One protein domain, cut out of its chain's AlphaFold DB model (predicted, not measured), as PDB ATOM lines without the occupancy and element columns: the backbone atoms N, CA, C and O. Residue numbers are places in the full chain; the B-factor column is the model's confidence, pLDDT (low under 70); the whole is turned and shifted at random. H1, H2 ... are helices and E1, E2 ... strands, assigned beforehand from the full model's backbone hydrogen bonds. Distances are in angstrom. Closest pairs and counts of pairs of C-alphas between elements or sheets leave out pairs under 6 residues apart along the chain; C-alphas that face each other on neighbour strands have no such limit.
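AT A GLANCE: This is residues 351 to 457 and 470 to 502 of the 537 residues of an uncharacterized protein of Monosporascus sp. MC13-8B (UniProt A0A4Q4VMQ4). A strongly twisted sheet of three strands, E1, E2 and E3, has the long helix H4 packed on one face. Beside the edge strand E1 lie H1, near the end of E1, and H3, near its start, while H2 lies farther out and meets H1. The printed part has 140 residues with four named helices and three named strands, in the order H1 H2 H3 E1 E2 E3 H4; the sheet's order is E1 - E2 - E3, antiparallel throughout. The class is mixed, helices and strands, with under half of the residues, 68 of 140, in named elements. The whole is compact, with a radius of gyration of the C-alphas of 15.7 A, and elongated, spanning 50 by 32 by 28 A.

HOW THE PARTS SIT: Residues 356 to 357 pair, parallel, with residues 405 to 406 of E1, residues 405 to 414. H1, residues 364 to 367, stands at the sheet's level, and its closest C-alpha pair with E1 is Pro 364 and Val 412, 4.9 A. H1 touches H2, residues 371 to 381, where the C-alphas of Leu 366 and Val 374 are closest at 4.9 A. H2 is not on the sheet. H3, residues 395 to 400, only grazes the sheet with residues 399 to 400; H2 and H3 are apart. E1 and E2, residues 417 to 428, form an antiparallel hairpin at 155 degrees, with N 408 and O 423 within hydrogen-bond range at 2.8 A. E2 and E3, residues 441 to 448, form another at 153 degrees, with N 424 and O 446 at 2.9 A. E1 E2 E3 is a meander, each strand the antiparallel neighbour of the one before. H4, residues 474 to 490, is on one face of the sheet, giving two layers, helix and sheet; its closest C-alphas to E3 are those of Thr 477 and Ile 447, 7.2 A apart. H4 only just touches H1, with residues 480 to 483 alone and 3 pairs of C-alphas within 8 A; the closest are those of Ala 483 and Trp 367, 6.5 A. In H2, H3 and H4 every O i to N i+4 pair is within hydrogen-bond range; H1 is too short for one.

IN THESE COORDINATES: H1 begins at C-alpha 364, (99.358, -136.960, 45.946). H2 is 15.2 A long and H3 9.2 A. E1 measures 27.0 A, E2 34.4 A and E3 20.7 A; E3 bends by 52 degrees at residue 444. H4 is 24.0 A long and ends at C-alpha 490, (83.677, -137.442, 38.184).

THE WHOLE: The C-alphas farthest apart are those of Glu 390 and Ala 456, 51.0 A. Residues 458 to 469 are not printed, and C-alphas 457 and 470 are 6.2 A apart across the cut. The links H2 to H3 and E2 to E3 are long. Mean pLDDT of the printed part is 79.9; 21 residues are under 70, among them 360 to 364, 452 to 457 and 499 to 502.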
ATOM      1  N   ASP A 351     102.077-128.846  15.530       79.31
ATOM      2  CA  ASP A 351     100.987-129.719  15.099       79.31
ATOM      3  C   ASP A 351     100.744-130.827  16.132       79.31
ATOM      4  O   ASP A 351      99.609-131.213  16.392       79.31
ATOM      5  N   VAL A 352     101.809-131.256  16.818       81.44
ATOM      6  CA  VAL A 352     101.727-132.183  17.954       81.44
ATOM      7  C   VAL A 352     101.112-131.484  19.173       81.44
ATOM      8  O   VAL A 352     100.272-132.063  19.860       81.44
ATOM      9  N   ARG A 353     101.445-130.206  19.410       81.88
ATOM     10  CA  ARG A 353     100.787-129.382  20.441       81.88
ATOM     11  C   ARG A 353      99.308-129.109  20.160       81.88
ATOM     12  O   ARG A 353      98.587-128.803  21.095       81.88
ATOM     13  N   ALA A 354      98.838-129.229  18.920       81.50
ATOM     14  CA  ALA A 354      97.410-129.131  18.619       81.50
ATOM     15  C   ALA A 354      96.622-130.400  19.011       81.50
ATOM     16  O   ALA A 354      95.397-130.351  19.093       81.50
ATOM     17  N   GLN A 355      97.302-131.528  19.257       85.50
ATOM     18  CA  GLN A 355      96.676-132.830  19.535       85.50
ATOM     19  C   GLN A 355      96.937-133.364  20.950       85.50
ATOM     20  O   GLN A 355      96.173-134.194  21.439       85.50
ATOM     21  N   ILE A 356      98.010-132.917  21.607       86.75
ATOM     22  CA  ILE A 356      98.414-133.373  22.941       86.75
ATOM     23  C   ILE A 356      98.114-132.291  23.981       86.75
ATOM     24  O   ILE A 356      98.330-131.113  23.737       86.75
ATOM     25  N   CYS A 357      97.700-132.694  25.179       85.94
ATOM     26  CA  CYS A 357      97.764-131.900  26.398       85.94
ATOM     27  C   CYS A 357      98.790-132.529  27.354       85.94
ATOM     28  O   CYS A 357      98.720-133.719  27.666       85.94
ATOM     29  N   VAL A 358      99.735-131.729  27.852       82.12
ATOM     30  CA  VAL A 358     100.661-132.126  28.928       82.12
ATOM     31  C   VAL A 358     100.260-131.358  30.195       82.12
ATOM     32  O   VAL A 358     100.770-130.259  30.427       82.12
ATOM     33  N   PRO A 359      99.287-131.856  30.982       76.62
ATOM     34  CA  PRO A 359      98.898-131.210  32.230       76.62
ATOM     35  C   PRO A 359     100.048-131.238  33.254       76.62
ATOM     36  O   PRO A 359     100.884-132.146  33.226       76.62
ATOM     37  N   PRO A 360     100.087-130.273  34.190       69.19
ATOM     38  CA  PRO A 360     101.045-130.295  35.290       69.19
ATOM     39  C   PRO A 360     100.825-131.519  36.200       69.19
ATOM     40  O   PRO A 360      99.722-132.075  36.234       69.19
ATOM     41  N   PRO A 361     101.843-131.932  36.976       66.69
ATOM     42  CA  PRO A 361     101.699-133.041  37.908       66.69
ATOM     43  C   PRO A 361     100.722-132.707  39.044       66.69
ATOM     44  O   PRO A 361     100.926-131.746  39.789       66.69
ATOM     45  N   ASN A 362      99.672-133.522  39.188       69.12
ATOM     46  CA  ASN A 362      98.679-133.368  40.257       69.12
ATOM     47  C   ASN A 362      99.211-133.892  41.600       69.12
ATOM     48  O   ASN A 362     100.028-134.816  41.635       69.12
ATOM     49  N   GLY A 363      98.724-133.306  42.699       65.31
ATOM     50  CA  GLY A 363      99.189-133.612  44.048       65.31
ATOM     51  C   GLY A 363      98.787-135.012  44.540       65.31
ATOM     52  O   GLY A 363      97.775-135.566  44.100       65.31
ATOM     53  N   PRO A 364      99.539-135.582  45.499       67.25
ATOM     54  CA  PRO A 364      99.358-136.960  45.946       67.25
ATOM     55  C   PRO A 364      98.026-137.261  46.605       67.25
ATOM     56  O   PRO A 364      97.582-138.396  46.515       67.25
ATOM     57  N   SER A 365      97.373-136.294  47.255       73.25
ATOM     58  CA  SER A 365      96.117-136.551  47.973       73.25
ATOM     59  C   SER A 365      94.995-137.041  47.052       73.25
ATOM     60  O   SER A 365      94.147-137.807  47.491       73.25
ATOM     61  N   LEU A 366      95.015-136.669  45.766       76.94
ATOM     62  CA  LEU A 366      94.079-137.186  44.760       76.94
ATOM     63  C   LEU A 366      94.374-138.649  44.367       76.94
ATOM     64  O   LEU A 366      93.479-139.381  43.954       76.94
ATOM     65  N   TRP A 367      95.628-139.074  44.528       81.56
ATOM     66  CA  TRP A 367      96.158-140.396  44.179       81.56
ATOM     67  C   TRP A 367      96.576-141.199  45.415       81.56
ATOM     68  O   TRP A 367      97.360-142.147  45.299       81.56
ATOM     69  N   SER A 368      96.077-140.816  46.593       74.38
ATOM     70  CA  SER A 368      96.452-141.383  47.887       74.38
ATOM     71  C   SER A 368      95.869-142.784  48.074       74.38
ATOM     72  O   SER A 368      94.908-143.183  47.409       74.38
ATOM     73  N   GLY A 369      96.464-143.559  48.980       75.06
ATOM     74  CA  GLY A 369      95.801-144.735  49.551       75.06
ATOM     75  C   GLY A 369      94.650-144.362  50.495       75.06
ATOM     76  O   GLY A 369      93.731-145.159  50.668       75.06
ATOM     77  N   ASP A 370      94.678-143.155  51.068       81.25
ATOM     78  CA  ASP A 370      93.671-142.671  52.012       81.25
ATOM     79  C   ASP A 370      92.473-142.024  51.296       81.25
ATOM     80  O   ASP A 370      92.591-141.014  50.597       81.25
ATOM     81  N   GLN A 371      91.288-142.596  51.514       84.00
ATOM     82  CA  GLN A 371      90.028-142.090  50.977       84.00
ATOM     83  C   GLN A 371      89.611-140.749  51.609       84.00
ATOM     84  O   GLN A 371      88.886-139.988  50.970       84.00
ATOM     85  N   VAL A 372      90.060-140.429  52.830       84.00
ATOM     86  CA  VAL A 372      89.776-139.145  53.497       84.00
ATOM     87  C   VAL A 372      90.452-137.995  52.752       84.00
ATOM     88  O   VAL A 372      89.811-136.980  52.474       84.00
ATOM     89  N   ASP A 373      91.716-138.177  52.370       79.12
ATOM     90  CA  ASP A 373      92.455-137.225  51.542       79.12
ATOM     91  C   ASP A 373      91.795-137.049  50.170       79.12
ATOM     92  O   ASP A 373      91.539-135.919  49.753       79.12
ATOM     93  N   VAL A 374      91.446-138.154  49.501       80.12
ATOM     94  CA  VAL A 374      90.770-138.130  48.193       80.12
ATOM     95  C   VAL A 374      89.432-137.381  48.268       80.12
ATOM     96  O   VAL A 374      89.166-136.515  47.433       80.12
ATOM     97  N   ASN A 375      88.609-137.645  49.288       84.75
ATOM     98  CA  ASN A 375      87.325-136.963  49.485       84.75
ATOM     99  C   ASN A 375      87.513-135.460  49.728       84.75
ATOM    100  O   ASN A 375      86.879-134.647  49.055       84.75
ATOM    101  N   ARG A 376      88.450-135.081  50.609       80.06
ATOM    102  CA  ARG A 376      88.817-133.679  50.864       80.06
ATOM    103  C   ARG A 376      89.293-132.967  49.592       80.06
ATOM    104  O   ARG A 376      89.108-131.757  49.461       80.06
ATOM    105  N   MET A 377      89.910-133.679  48.646       80.75
ATOM    106  CA  MET A 377      90.281-133.097  47.355       80.75
ATOM    107  C   MET A 377      89.075-132.865  46.442       80.75
ATOM    108  O   MET A 377      88.996-131.789  45.852       80.75
ATOM    109  N   TYR A 378      88.111-133.787  46.369       84.12
ATOM    110  CA  TYR A 378      86.864-133.546  45.629       84.12
ATOM    111  C   TYR A 378      86.045-132.392  46.235       84.12
ATOM    112  O   TYR A 378      85.588-131.519  45.500       84.12
ATOM    113  N   GLU A 379      85.965-132.291  47.567       83.38
ATOM    114  CA  GLU A 379      85.364-131.137  48.257       83.38
ATOM    115  C   GLU A 379      86.028-129.807  47.859       83.38
ATOM    116  O   GLU A 379      85.339-128.815  47.618       83.38
ATOM    117  N   LYS A 380      87.365-129.775  47.732       78.69
ATOM    118  CA  LYS A 380      88.093-128.591  47.242       78.69
ATOM    119  C   LYS A 380      87.782-128.276  45.778       78.69
ATOM    120  O   LYS A 380      87.613-127.102  45.458       78.69
ATOM    121  N   MET A 381      87.701-129.280  44.901       79.94
ATOM    122  CA  MET A 381      87.375-129.094  43.475       79.94
ATOM    123  C   MET A 381      85.985-128.478  43.270       79.94
ATOM    124  O   MET A 381      85.794-127.668  42.363       79.94
ATOM    125  N   GLU A 382      85.036-128.804  44.151       80.50
ATOM    126  CA  GLU A 382      83.677-128.260  44.143       80.50
ATOM    127  C   GLU A 382      83.582-126.793  44.625       80.50
ATOM    128  O   GLU A 382      82.531-126.164  44.451       80.50
ATOM    129  N   LEU A 383      84.645-126.197  45.188       75.19
ATOM    130  CA  LEU A 383      84.620-124.799  45.645       75.19
ATOM    131  C   LEU A 383      84.571-123.803  44.462       75.19
ATOM    132  O   LEU A 383      85.309-123.967  43.485       75.19
ATOM    133  N   PRO A 384      83.814-122.686  44.559       73.81
ATOM    134  CA  PRO A 384      83.621-121.739  43.450       73.81
ATOM    135  C   PRO A 384      84.896-121.132  42.842       73.81
ATOM    136  O   PRO A 384      84.859-120.675  41.706       73.81
ATOM    137  N   GLY A 385      86.013-121.113  43.578       72.25
ATOM    138  CA  GLY A 385      87.303-120.618  43.082       72.25
ATOM    139  C   GLY A 385      88.003-121.540  42.075       72.25
ATOM    140  O   GLY A 385      88.883-121.074  41.356       72.25
ATOM    141  N   TYR A 386      87.616-122.818  42.007       67.56
ATOM    142  CA  TYR A 386      88.182-123.813  41.085       67.56
ATOM    143  C   TYR A 386      87.210-124.237  39.979       67.56
ATOM    144  O   TYR A 386      87.616-124.846  38.986       67.56
ATOM    145  N   ARG A 387      85.928-123.897  40.136       71.12
ATOM    146  CA  ARG A 387      84.901-124.058  39.109       71.12
ATOM    147  C   ARG A 387      85.016-122.955  38.061       71.12
ATOM    148  O   ARG A 387      85.250-121.788  38.376       71.12
ATOM    149  N   ASN A 388      84.770-123.296  36.805       73.44
ATOM    150  CA  ASN A 388      84.526-122.312  35.766       73.44
ATOM    151  C   ASN A 388      83.216-121.548  36.059       73.44
ATOM    152  O   ASN A 388      82.218-122.152  36.450       73.44
ATOM    153  N   LYS A 389      83.200-120.225  35.850       77.50
ATOM    154  CA  LYS A 389      82.028-119.378  36.153       77.50
ATOM    155  C   LYS A 389      80.794-119.696  35.301       77.50
ATOM    156  O   LYS A 389      79.681-119.454  35.752       77.50
ATOM    157  N   GLU A 390      80.998-120.206  34.088       78.62
ATOM    158  CA  GLU A 390      79.949-120.485  33.104       78.62
ATOM    159  C   GLU A 390      79.480-121.939  33.220       78.62
ATOM    160  O   GLU A 390      78.313-122.190  33.514       78.62
ATOM    161  N   SER A 391      80.391-122.908  33.055       72.12
ATOM    162  CA  SER A 391      80.033-124.336  33.055       72.12
ATOM    163  C   SER A 391      79.874-124.948  34.449       72.12
ATOM    164  O   SER A 391      79.373-126.063  34.560       72.12
ATOM    165  N   LYS A 392      80.326-124.265  35.513       79.75
ATOM    166  CA  LYS A 392      80.474-124.801  36.886       79.75
ATOM    167  C   LYS A 392      81.360-126.054  36.994       79.75
ATOM    168  O   LYS A 392      81.468-126.630  38.074       79.75
ATOM    169  N   GLU A 393      82.014-126.462  35.914       78.00
ATOM    170  CA  GLU A 393      82.936-127.593  35.871       78.00
ATOM    171  C   GLU A 393      84.286-127.201  36.488       78.00
ATOM    172  O   GLU A 393      84.720-126.053  36.356       78.00
ATOM    173  N   TYR A 394      84.968-128.139  37.147       79.81
ATOM    174  CA  TYR A 394      86.337-127.927  37.622       79.81
ATOM    175  C   TYR A 394      87.262-127.606  36.436       79.81
ATOM    176  O   TYR A 394      87.292-128.335  35.444       79.81
ATOM    177  N   LEU A 395      88.019-126.506  36.525       78.25
ATOM    178  CA  LEU A 395      88.791-125.953  35.398       78.25
ATOM    179  C   LEU A 395      89.760-126.965  34.758       78.25
ATOM    180  O   LEU A 395      89.947-126.948  33.542       78.25
ATOM    181  N   PHE A 396      90.319-127.881  35.551       81.94
ATOM    182  CA  PHE A 396      91.222-128.920  35.056       81.94
ATOM    183  C   PHE A 396      90.516-129.960  34.170       81.94
ATOM    184  O   PHE A 396      91.114-130.419  33.201       81.94
ATOM    185  N   TYR A 397      89.247-130.305  34.437       84.62
ATOM    186  CA  TYR A 397      88.482-131.225  33.579       84.62
ATOM    187  C   TYR A 397      88.330-130.648  32.166       84.62
ATOM    188  O   TYR A 397      88.586-131.336  31.180       84.62
ATOM    189  N   ARG A 398      88.032-129.346  32.065       83.12
ATOM    190  CA  ARG A 398      88.000-128.623  30.787       83.12
ATOM    191  C   ARG A 398      89.368-128.603  30.093       83.12
ATOM    192  O   ARG A 398      89.417-128.666  28.868       83.12
ATOM    193  N   GLN A 399      90.470-128.531  30.846       82.88
ATOM    194  CA  GLN A 399      91.822-128.598  30.283       82.88
ATOM    195  C   GLN A 399      92.106-129.974  29.663       82.88
ATOM    196  O   GLN A 399      92.460-130.037  28.489       82.88
ATOM    197  N   ILE A 400      91.906-131.075  30.395       85.44
ATOM    198  CA  ILE A 400      92.205-132.425  29.880       85.44
ATOM    199  C   ILE A 400      91.274-132.865  28.740       85.44
ATOM    200  O   ILE A 400      91.717-133.589  27.856       85.44
ATOM    201  N   LYS A 401      90.028-132.371  28.697       89.50
ATOM    202  CA  LYS A 401      89.072-132.611  27.599       89.50
ATOM    203  C   LYS A 401      89.307-131.760  26.347       89.50
ATOM    204  O   LYS A 401      88.573-131.913  25.376       89.50
ATOM    205  N   SER A 402      90.260-130.826  26.361       87.62
ATOM    206  CA  SER A 402      90.476-129.901  25.233       87.62
ATOM    207  C   SER A 402      91.323-130.478  24.094       87.62
ATOM    208  O   SER A 402      91.376-129.877  23.025       87.62
ATOM    209  N   HIS A 403      91.974-131.624  24.313       89.25
ATOM    210  CA  HIS A 403      92.838-132.307  23.348       89.25
ATOM    211  C   HIS A 403      92.552-133.821  23.380       89.25
ATOM    212  O   HIS A 403      92.229-134.336  24.452       89.25
ATOM    213  N   PRO A 404      92.693-134.550  22.257       90.44
ATOM    214  CA  PRO A 404      92.446-135.991  22.219       90.44
ATOM    215  C   PRO A 404      93.478-136.792  23.022       90.44
ATOM    216  O   PRO A 404      93.123-137.780  23.663       90.44
ATOM    217  N   TRP A 405      94.749-136.378  23.023       90.50
ATOM    218  CA  TRP A 405      95.817-137.047  23.770       90.50
ATOM    219  C   TRP A 405      96.159-136.297  25.053       90.50
ATOM    220  O   TRP A 405      96.321-135.080  25.048       90.50
ATOM    221  N   VAL A 406      96.376-137.030  26.144       89.75
ATOM    222  CA  VAL A 406      96.874-136.485  27.412       89.75
ATOM    223  C   VAL A 406      98.084-137.292  27.885       89.75
ATOM    224  O   VAL A 406      98.002-138.511  28.043       89.75
ATOM    225  N   ILE A 407      99.208-136.609  28.130       89.56
ATOM    226  CA  ILE A 407     100.417-137.181  28.747       89.56
ATOM    227  C   ILE A 407     100.530-136.606  30.156       89.56
ATOM    228  O   ILE A 407     101.011-135.489  30.342       89.56
ATOM    229  N   TRP A 408     100.057-137.355  31.149       86.81
ATOM    230  CA  TRP A 408      99.838-136.840  32.495       86.81
ATOM    231  C   TRP A 408     100.774-137.475  33.530       86.81
ATOM    232  O   TRP A 408     100.600-138.647  33.877       86.81
ATOM    233  N   PRO A 409     101.760-136.734  34.059       84.56
ATOM    234  CA  PRO A 409     102.494-137.159  35.245       84.56
ATOM    235  C   PRO A 409     101.605-137.092  36.494       84.56
ATOM    236  O   PRO A 409     100.944-136.089  36.754       84.56
ATOM    237  N   LEU A 410     101.643-138.129  37.322       83.88
ATOM    238  CA  LEU A 410     101.013-138.177  38.637       83.88
ATOM    239  C   LEU A 410     102.104-138.281  39.704       83.88
ATOM    240  O   LEU A 410     102.946-139.175  39.620       83.88
ATOM    241  N   TRP A 411     102.083-137.420  40.726       79.25
ATOM    242  CA  TRP A 411     102.792-137.707  41.977       79.25
ATOM    243  C   TRP A 411     101.896-138.628  42.805       79.25
ATOM    244  O   TRP A 411     100.746-138.295  43.082       79.25
ATOM    245  N   VAL A 412     102.421-139.769  43.240       79.50
ATOM    246  CA  VAL A 412     101.682-140.766  44.016       79.50
ATOM    247  C   VAL A 412     102.368-140.990  45.365       79.50
ATOM    248  O   VAL A 412     103.570-141.243  45.425       79.50
ATOM    249  N   GLU A 413     101.597-140.934  46.452       76.31
ATOM    250  CA  GLU A 413     102.041-141.369  47.782       76.31
ATOM    251  C   GLU A 413     101.200-142.564  48.232       76.31
ATOM    252  O   GLU A 413      99.971-142.507  48.246       76.31
ATOM    253  N   ASP A 414     101.874-143.668  48.547       75.12
ATOM    254  CA  ASP A 414     101.272-144.909  49.029       75.12
ATOM    255  C   ASP A 414     102.263-145.712  49.886       75.12
ATOM    256  O   ASP A 414     103.366-145.246  50.180       75.12
ATOM    257  N   ASP A 415     101.880-146.928  50.280       73.06
ATOM    258  CA  ASP A 415     102.687-147.847  51.100       73.06
ATOM    259  C   ASP A 415     104.051-148.196  50.477       73.06
ATOM    260  O   ASP A 415     104.965-148.641  51.172       73.06
ATOM    261  N   PHE A 416     104.217-147.986  49.167       66.62
ATOM    262  CA  PHE A 416     105.483-148.175  48.461       66.62
ATOM    263  C   PHE A 416     106.344-146.890  48.459       66.62
ATOM    264  O   PHE A 416     107.437-146.871  47.892       66.62
ATOM    265  N   GLY A 417     105.877-145.795  49.063       70.62
ATOM    266  CA  GLY A 417     106.565-144.510  49.195       70.62
ATOM    267  C   GLY A 417     106.081-143.428  48.221       70.62
ATOM    268  O   GLY A 417     105.079-143.585  47.526       70.62
ATOM    269  N   LYS A 418     106.823-142.313  48.179       74.38
ATOM    270  CA  LYS A 418     106.524-141.125  47.362       74.38
ATOM    271  C   LYS A 418     107.246-141.216  46.018       74.38
ATOM    272  O   LYS A 418     108.475-141.220  46.009       74.38
ATOM    273  N   ASP A 419     106.513-141.330  44.913       77.56
ATOM    274  CA  ASP A 419     107.095-141.534  43.576       77.56
ATOM    275  C   ASP A 419     106.074-141.257  42.467       77.56
ATOM    276  O   ASP A 419     104.876-141.124  42.721       77.56
ATOM    277  N   TYR A 420     106.529-141.214  41.225       80.00
ATOM    278  CA  TYR A 420     105.718-140.833  40.081       80.00
ATOM    279  C   TYR A 420     105.123-142.030  39.339       80.00
ATOM    280  O   TYR A 420     105.609-143.159  39.418       80.00
ATOM    281  N   ALA A 421     104.059-141.761  38.591       85.81
ATOM    282  CA  ALA A 421     103.536-142.614  37.531       85.81
ATOM    283  C   ALA A 421     103.100-141.716  36.364       85.81
ATOM    284  O   ALA A 421     102.755-140.558  36.581       85.81
ATOM    285  N   THR A 422     103.081-142.233  35.137       88.19
ATOM    286  CA  THR A 422     102.599-141.482  33.967       88.19
ATOM    287  C   THR A 422     101.349-142.144  33.413       88.19
ATOM    288  O   THR A 422     101.356-143.335  33.106       88.19
ATOM    289  N   VAL A 423     100.278-141.376  33.252       90.31
ATOM    290  CA  VAL A 423      99.077-141.793  32.529       90.31
ATOM    291  C   VAL A 423      99.170-141.269  31.103       90.31
ATOM    292  O   VAL A 423      99.263-140.066  30.877       90.31
ATOM    293  N   LEU A 424      99.124-142.183  30.139       91.62
ATOM    294  CA  LEU A 424      98.797-141.861  28.755       91.62
ATOM    295  C   LEU A 424      97.303-142.097  28.572       91.62
ATOM    296  O   LEU A 424      96.830-143.190  28.876       91.62
ATOM    297  N   LEU A 425      96.571-141.101  28.089       92.06
ATOM    298  CA  LEU A 425      95.139-141.175  27.806       92.06
ATOM    299  C   LEU A 425      94.892-140.698  26.374       92.06
ATOM    300  O   LEU A 425      95.446-139.685  25.959       92.06
ATOM    301  N   TYR A 426      94.046-141.420  25.647       91.50
ATOM    302  CA  TYR A 426      93.524-141.028  24.346       91.50
ATOM    303  C   TYR A 426      91.996-141.086  24.367       91.50
ATOM    304  O   TYR A 426      91.401-142.094  24.768       91.50
ATOM    305  N   SER A 427      91.379-139.982  23.956       90.50
ATOM    306  CA  SER A 427      89.939-139.764  23.987       90.50
ATOM    307  C   SER A 427      89.443-139.202  22.662       90.50
ATOM    308  O   SER A 427      90.064-138.324  22.071       90.50
ATOM    309  N   GLN A 428      88.293-139.700  22.226       88.56
ATOM    310  CA  GLN A 428      87.551-139.207  21.077       88.56
ATOM    311  C   GLN A 428      86.519-138.163  21.500       88.56
ATOM    312  O   GLN A 428      86.120-138.064  22.663       88.56
ATOM    313  N   GLU A 429      86.096-137.375  20.520       88.19
ATOM    314  CA  GLU A 429      85.046-136.378  20.671       88.19
ATOM    315  C   GLU A 429      83.671-137.056  20.784       88.19
ATOM    316  O   GLU A 429      83.326-137.924  19.976       88.19
ATOM    317  N   SER A 430      82.858-136.681  21.779       79.88
ATOM    318  CA  SER A 430      81.501-137.240  21.896       79.88
ATOM    319  C   SER A 430      80.535-136.714  20.836       79.88
ATOM    320  O   SER A 430      79.616-137.432  20.429       79.88
ATOM    321  N   ASP A 431      80.723-135.463  20.418       80.06
ATOM    322  CA  ASP A 431      79.783-134.703  19.602       80.06
ATOM    323  C   ASP A 431      80.514-133.686  18.709       80.06
ATOM    324  O   ASP A 431      80.724-132.537  19.095       80.06
ATOM    325  N   GLN A 432      80.833-134.116  17.484       77.19
ATOM    326  CA  GLN A 432      81.506-133.327  16.439       77.19
ATOM    327  C   GLN A 432      80.757-132.041  16.028       77.19
ATOM    328  O   GLN A 432      81.281-131.226  15.266       77.19
ATOM    329  N   SER A 433      79.511-131.842  16.488       72.94
ATOM    330  CA  SER A 433      78.747-130.618  16.225       72.94
ATOM    331  C   SER A 433      79.027-129.499  17.236       72.94
ATOM    332  O   SER A 433      78.769-128.326  16.941       72.94
ATOM    333  N   LYS A 434      79.573-129.819  18.419       77.44
ATOM    334  CA  LYS A 434      79.857-128.835  19.472       77.44
ATOM    335  C   LYS A 434      81.179-128.111  19.219       77.44
ATOM    336  O   LYS A 434      82.172-128.694  18.804       77.44
ATOM    337  N   LYS A 435      81.202-126.804  19.501       76.75
ATOM    338  CA  LYS A 435      82.425-125.987  19.480       76.75
ATOM    339  C   LYS A 435      82.570-125.214  20.797       76.75
ATOM    340  O   LYS A 435      81.610-124.549  21.189       76.75
ATOM    341  N   PRO A 436      83.745-125.236  21.458       78.00
ATOM    342  CA  PRO A 436      84.943-126.013  21.110       78.00
ATOM    343  C   PRO A 436      84.714-127.530  21.219       78.00
ATOM    344  O   PRO A 436      83.784-127.956  21.903       78.00
ATOM    345  N   ALA A 437      85.564-128.306  20.542       82.38
ATOM    346  CA  ALA A 437      85.567-129.764  20.616       82.38
ATOM    347  C   ALA A 437      85.794-130.249  22.057       82.38
ATOM    348  O   ALA A 437      86.528-129.611  22.821       82.38
ATOM    349  N   VAL A 438      85.163-131.366  22.426       87.88
ATOM    350  CA  VAL A 438      85.236-131.946  23.778       87.88
ATOM    351  C   VAL A 438      85.564-133.433  23.685       87.88
ATOM    352  O   VAL A 438      84.744-134.233  23.243       87.88
ATOM    353  N   PHE A 439      86.769-133.797  24.124       89.62
ATOM    354  CA  PHE A 439      87.297-135.160  24.091       89.62
ATOM    355  C   PHE A 439      87.018-135.878  25.420       89.62
ATOM    356  O   PHE A 439      87.874-135.956  26.302       89.62
ATOM    357  N   ASP A 440      85.786-136.364  25.576       87.75
ATOM    358  CA  ASP A 440      85.249-137.003  26.785       87.75
ATOM    359  C   ASP A 440      84.869-138.490  26.607       87.75
ATOM    360  O   ASP A 440      84.410-139.117  27.563       87.75
ATOM    361  N   ARG A 441      85.118-139.100  25.437       88.31
ATOM    362  CA  ARG A 441      85.039-140.561  25.233       88.31
ATOM    363  C   ARG A 441      86.435-141.189  25.255       88.31
ATOM    364  O   ARG A 441      87.095-141.211  24.218       88.31
ATOM    365  N   PRO A 442      86.929-141.709  26.389       86.19
ATOM    366  CA  PRO A 442      88.247-142.316  26.450       86.19
ATOM    367  C   PRO A 442      88.210-143.682  25.757       86.19
ATOM    368  O   PRO A 442      87.482-144.583  26.167       86.19
ATOM    369  N   VAL A 443      89.012-143.846  24.706       83.69
ATOM    370  CA  VAL A 443      89.110-145.110  23.953       83.69
ATOM    371  C   VAL A 443      90.156-146.021  24.592       83.69
ATOM    372  O   VAL A 443      89.960-147.230  24.728       83.69
ATOM    373  N   GLN A 444      91.278-145.441  25.022       83.62
ATOM    374  CA  GLN A 444      92.346-146.167  25.695       83.62
ATOM    375  C   GLN A 444      93.086-145.255  26.672       83.62
ATOM    376  O   GLN A 444      93.410-144.112  26.358       83.62
ATOM    377  N   TYR A 445      93.462-145.800  27.828       88.69
ATOM    378  CA  TYR A 445      94.528-145.236  28.647       88.69
ATOM    379  C   TYR A 445      95.533-146.311  29.067       88.69
ATOM    380  O   TYR A 445      95.317-147.517  28.914       88.69
ATOM    381  N   THR A 446      96.691-145.893  29.565       87.50
ATOM    382  CA  THR A 446      97.719-146.775  30.116       87.50
ATOM    383  C   THR A 446      98.468-146.057  31.226       87.50
ATOM    384  O   THR A 446      99.043-144.994  31.014       87.50
ATOM    385  N   ILE A 447      98.471-146.677  32.407       88.69
ATOM    386  CA  ILE A 447      99.324-146.287  33.530       88.69
ATOM    387  C   ILE A 447     100.690-146.944  33.329       88.69
ATOM    388  O   ILE A 447     100.779-148.170  33.211       88.69
ATOM    389  N   ILE A 448     101.720-146.108  33.307       85.25
ATOM    390  CA  ILE A 448     103.137-146.452  33.307       85.25
ATOM    391  C   ILE A 448     103.658-146.182  34.719       85.25
ATOM    392  O   ILE A 448     103.692-145.036  35.164       85.25
ATOM    393  N   ASP A 449     104.071-147.233  35.418       83.75
ATOM    394  CA  ASP A 449     104.743-147.138  36.714       83.75
ATOM    395  C   ASP A 449     106.239-147.438  36.498       83.75
ATOM    396  O   ASP A 449     106.552-148.498  35.956       83.75
ATOM    397  N   PRO A 450     107.188-146.555  36.863       74.38
ATOM    398  CA  PRO A 450     108.616-146.849  36.733       74.38
ATOM    399  C   PRO A 450     109.081-147.979  37.669       74.38
ATOM    400  O   PRO A 450     110.157-148.545  37.464       74.38
ATOM    401  N   ARG A 451     108.296-148.321  38.701       73.25
ATOM    402  CA  ARG A 451     108.639-149.354  39.677       73.25
ATOM    403  C   ARG A 451     108.390-150.750  39.134       73.25
ATOM    404  O   ARG A 451     107.400-151.036  38.465       73.25
ATOM    405  N   ARG A 452     109.261-151.669  39.539       67.00
ATOM    406  CA  ARG A 452     109.134-153.105  39.287       67.00
ATOM    407  C   ARG A 452     108.647-153.816  40.549       67.00
ATOM    408  O   ARG A 452     108.982-153.425  41.665       67.00
ATOM    409  N   ALA A 453     107.827-154.846  40.379       64.69
ATOM    410  CA  ALA A 453     107.349-155.696  41.462       64.69
ATOM    411  C   ALA A 453     108.529-156.394  42.153       64.69
ATOM    412  O   ALA A 453     109.494-156.781  41.503       64.69
ATOM    413  N   SER A 454     108.431-156.630  43.461       60.50
ATOM    414  CA  SER A 454     109.482-157.315  44.234       60.50
ATOM    415  C   SER A 454     109.648-158.801  43.890       60.50
ATOM    416  O   SER A 454     110.637-159.419  44.277       60.50
ATOM    417  N   LYS A 455     108.690-159.387  43.161       64.12
ATOM    418  CA  LYS A 455     108.719-160.772  42.682       64.12
ATOM    419  C   LYS A 455     108.569-160.778  41.165       64.12
ATOM    420  O   LYS A 455     107.594-160.238  40.644       64.12
ATOM    421  N   ALA A 456     109.512-161.409  40.474       68.44
ATOM    422  CA  ALA A 456     109.377-161.687  39.053       68.44
ATOM    423  C   ALA A 456     108.310-162.767  38.827       68.44
ATOM    424  O   ALA A 456     108.224-163.732  39.590       68.44
ATOM    425  N   THR A 457     107.515-162.624  37.771       65.25
ATOM    426  CA  THR A 457     106.545-163.635  37.346       65.25
ATOM    427  C   THR A 457     107.047-164.347  36.093       65.25
ATOM    428  O   THR A 457     107.501-163.723  35.132       65.25
ATOM    429  N   TYR A 470     109.937-159.107  35.808       65.38
ATOM    430  CA  TYR A 470     109.492-158.173  36.836       65.38
ATOM    431  C   TYR A 470     108.454-157.214  36.238       65.38
ATOM    432  O   TYR A 470     108.818-156.204  35.631       65.38
ATOM    433  N   GLY A 471     107.170-157.564  36.377       64.19
ATOM    434  CA  GLY A 471     106.043-156.687  36.037       64.19
ATOM    435  C   GLY A 471     105.888-155.519  37.019       64.19
ATOM    436  O   GLY A 471     106.700-155.352  37.925       64.19
ATOM    437  N   PHE A 472     104.833-154.721  36.873       69.88
ATOM    438  CA  PHE A 472     104.537-153.611  37.793       69.88
ATOM    439  C   PHE A 472     103.957-154.113  39.130       69.88
ATOM    440  O   PHE A 472     103.362-155.198  39.162       69.88
ATOM    441  N   PRO A 473     104.082-153.358  40.242       76.06
ATOM    442  CA  PRO A 473     103.437-153.693  41.510       76.06
ATOM    443  C   PRO A 473     101.906-153.687  41.364       76.06
ATOM    444  O   PRO A 473     101.259-152.654  41.511       76.06
ATOM    445  N   LYS A 474     101.314-154.855  41.074       78.38
ATOM    446  CA  LYS A 474      99.903-154.978  40.666       78.38
ATOM    447  C   LYS A 474      98.929-154.252  41.604       78.38
ATOM    448  O   LYS A 474      98.090-153.505  41.126       78.38
ATOM    449  N   ALA A 475      99.096-154.381  42.922       80.56
ATOM    450  CA  ALA A 475      98.255-153.682  43.901       80.56
ATOM    451  C   ALA A 475      98.289-152.144  43.755       80.56
ATOM    452  O   ALA A 475      97.257-151.493  43.892       80.56
ATOM    453  N   ARG A 476      99.452-151.561  43.425       83.44
ATOM    454  CA  ARG A 476      99.608-150.123  43.153       83.44
ATOM    455  C   ARG A 476      98.940-149.739  41.837       83.44
ATOM    456  O   ARG A 476      98.190-148.769  41.797       83.44
ATOM    457  N   THR A 477      99.167-150.518  40.779       84.19
ATOM    458  CA  THR A 477      98.569-150.266  39.460       84.19
ATOM    459  C   THR A 477      97.043-150.388  39.486       84.19
ATOM    460  O   THR A 477      96.375-149.513  38.951       84.19
ATOM    461  N   ASP A 478      96.487-151.408  40.143       86.69
ATOM    462  CA  ASP A 478      95.038-151.626  40.268       86.69
ATOM    463  C   ASP A 478      94.375-150.525  41.126       86.69
ATOM    464  O   ASP A 478      93.276-150.059  40.821       86.69
ATOM    465  N   ARG A 479      95.064-150.043  42.173       86.69
ATOM    466  CA  ARG A 479      94.628-148.894  42.987       86.69
ATOM    467  C   ARG A 479      94.590-147.601  42.169       86.69
ATOM    468  O   ARG A 479      93.598-146.876  42.226       86.69
ATOM    469  N   LEU A 480      95.644-147.327  41.396       88.69
ATOM    470  CA  LEU A 480      95.714-146.166  40.503       88.69
ATOM    471  C   LEU A 480      94.684-146.252  39.369       88.69
ATOM    472  O   LEU A 480      94.077-145.240  39.040       88.69
ATOM    473  N   ASP A 481      94.423-147.443  38.825       90.12
ATOM    474  CA  ASP A 481      93.372-147.683  37.828       90.12
ATOM    475  C   ASP A 481      91.982-147.330  38.378       90.12
ATOM    476  O   ASP A 481      91.231-146.587  37.746       90.12
ATOM    477  N   LYS A 482      91.672-147.774  39.603       89.69
ATOM    478  CA  LYS A 482      90.426-147.418  40.296       89.69
ATOM    479  C   LYS A 482      90.323-145.914  40.575       89.69
ATOM    480  O   LYS A 482      89.266-145.328  40.348       89.69
ATOM    481  N   ALA A 483      91.398-145.283  41.050       88.69
ATOM    482  CA  ALA A 483      91.426-143.841  41.311       88.69
ATOM    483  C   ALA A 483      91.230-143.023  40.021       88.69
ATOM    484  O   ALA A 483      90.428-142.091  39.999       88.69
ATOM    485  N   LEU A 484      91.890-143.421  38.929       90.62
ATOM    486  CA  LEU A 484      91.765-142.798  37.613       90.62
ATOM    487  C   LEU A 484      90.355-142.970  37.030       90.62
ATOM    488  O   LEU A 484      89.776-141.989  36.575       90.62
ATOM    489  N   LYS A 485      89.760-144.168  37.107       91.31
ATOM    490  CA  LYS A 485      88.357-144.401  36.716       91.31
ATOM    491  C   LYS A 485      87.392-143.513  37.503       91.31
ATOM    492  O   LYS A 485      86.524-142.888  36.905       91.31
ATOM    493  N   ASN A 486      87.563-143.408  38.823       89.69
ATOM    494  CA  ASN A 486      86.746-142.522  39.658       89.69
ATOM    495  C   ASN A 486      86.890-141.049  39.243       89.69
ATOM    496  O   ASN A 486      85.885-140.354  39.117       89.69
ATOM    497  N   PHE A 487      88.118-140.595  38.986       89.25
ATOM    498  CA  PHE A 487      88.400-139.233  38.540       89.25
ATOM    499  C   PHE A 487      87.787-138.931  37.166       89.25
ATOM    500  O   PHE A 487      87.131-137.906  37.001       89.25
ATOM    501  N   LEU A 488      87.941-139.833  36.191       90.69
ATOM    502  CA  LEU A 488      87.367-139.680  34.852       90.69
ATOM    503  C   LEU A 488      85.828-139.713  34.887       90.69
ATOM    504  O   LEU A 488      85.193-138.879  34.245       90.69
ATOM    505  N   ASN A 489      85.224-140.587  35.699       90.44
ATOM    506  CA  ASN A 489      83.776-140.593  35.942       90.44
ATOM    507  C   ASN A 489      83.294-139.275  36.574       90.44
ATOM    508  O   ASN A 489      82.294-138.716  36.134       90.44
ATOM    509  N   HIS A 490      84.009-138.737  37.571       87.19
ATOM    510  CA  HIS A 490      83.677-137.442  38.184       87.19
ATOM    511  C   HIS A 490      83.877-136.273  37.203       87.19
ATOM    512  O   HIS A 490      83.145-135.283  37.248       87.19
ATOM    513  N   ALA A 491      84.838-136.390  36.290       86.19
ATOM    514  CA  ALA A 491      85.000-135.482  35.166       86.19
ATOM    515  C   ALA A 491      83.910-135.659  34.091       86.19
ATOM    516  O   ALA A 491      83.844-134.847  33.174       86.19
ATOM    517  N   GLY A 492      83.044-136.672  34.175       88.12
ATOM    518  CA  GLY A 492      81.978-136.925  33.204       88.12
ATOM    519  C   GLY A 492      82.459-137.531  31.884       88.12
ATOM    520  O   GLY A 492      81.837-137.277  30.858       88.12
ATOM    521  N   TYR A 493      83.561-138.288  31.890       89.50
ATOM    522  CA  TYR A 493      83.958-139.107  30.741       89.50
ATOM    523  C   TYR A 493      83.040-140.330  30.591       89.50
ATOM    524  O   TYR A 493      82.688-140.982  31.575       89.50
ATOM    525  N   ASP A 494      82.725-140.695  29.351       87.88
ATOM    526  CA  ASP A 494      81.949-141.890  29.013       87.88
ATOM    527  C   ASP A 494      82.863-143.124  28.931       87.88
ATOM    528  O   ASP A 494      83.368-143.485  27.870       87.88
ATOM    529  N   LEU A 495      83.092-143.785  30.071       85.94
ATOM    530  CA  LEU A 495      83.985-144.948  30.149       85.94
ATOM    531  C   LEU A 495      83.466-146.209  29.426       85.94
ATOM    532  O   LEU A 495      84.167-147.220  29.437       85.94
ATOM    533  N   SER A 496      82.281-146.190  28.801       81.69
ATOM    534  CA  SER A 496      81.696-147.374  28.146       81.69
ATOM    535  C   SER A 496      82.533-147.906  26.976       81.69
ATOM    536  O   SER A 496      82.523-149.107  26.707       81.69
ATOM    537  N   CYS A 497      83.289-147.028  26.309       69.31
ATOM    538  CA  CYS A 497      84.162-147.371  25.186       69.31
ATOM    539  C   CYS A 497      85.576-147.806  25.598       69.31
ATOM    540  O   CYS A 497      86.333-148.273  24.743       69.31
ATOM    541  N   VAL A 498      85.954-147.677  26.876       72.38
ATOM    542  CA  VAL A 498      87.264-148.139  27.344       72.38
ATOM    543  C   VAL A 498      87.283-149.657  27.255       72.38
ATOM    544  O   VAL A 498      86.573-150.330  28.005       72.38
ATOM    545  N   LEU A 499      88.145-150.214  26.399       60.50
ATOM    546  CA  LEU A 499      88.478-151.632  26.499       60.50
ATOM    547  C   LEU A 499      89.067-151.877  27.888       60.50
ATOM    548  O   LEU A 499      90.223-151.536  28.163       60.50
ATOM    549  N   GLU A 500      88.264-152.482  28.763       55.44
ATOM    550  CA  GLU A 500      88.732-152.979  30.044       55.44
ATOM    551  C   GLU A 500      89.976-153.836  29.787       55.44
ATOM    552  O   GLU A 500      90.013-154.608  28.821       55.44
ATOM    553  N   ARG A 501      91.025-153.665  30.607       50.34
ATOM    554  CA  ARG A 501      92.248-154.472  30.512       50.34
ATOM    555  C   ARG A 501      91.864-155.935  30.716       50.34
ATOM    556  O   ARG A 501      91.904-156.430  31.841       50.34
ATOM    557  N   GLN A 502      91.539-156.631  29.628       33.19
ATOM    558  CA  GLN A 502      91.397-158.071  29.641       33.19
ATOM    559  C   GLN A 502      92.731-158.616  30.140       33.19
ATOM    560  O   GLN A 502      93.761-158.513  29.465       33.19
TER     561      GLN A 502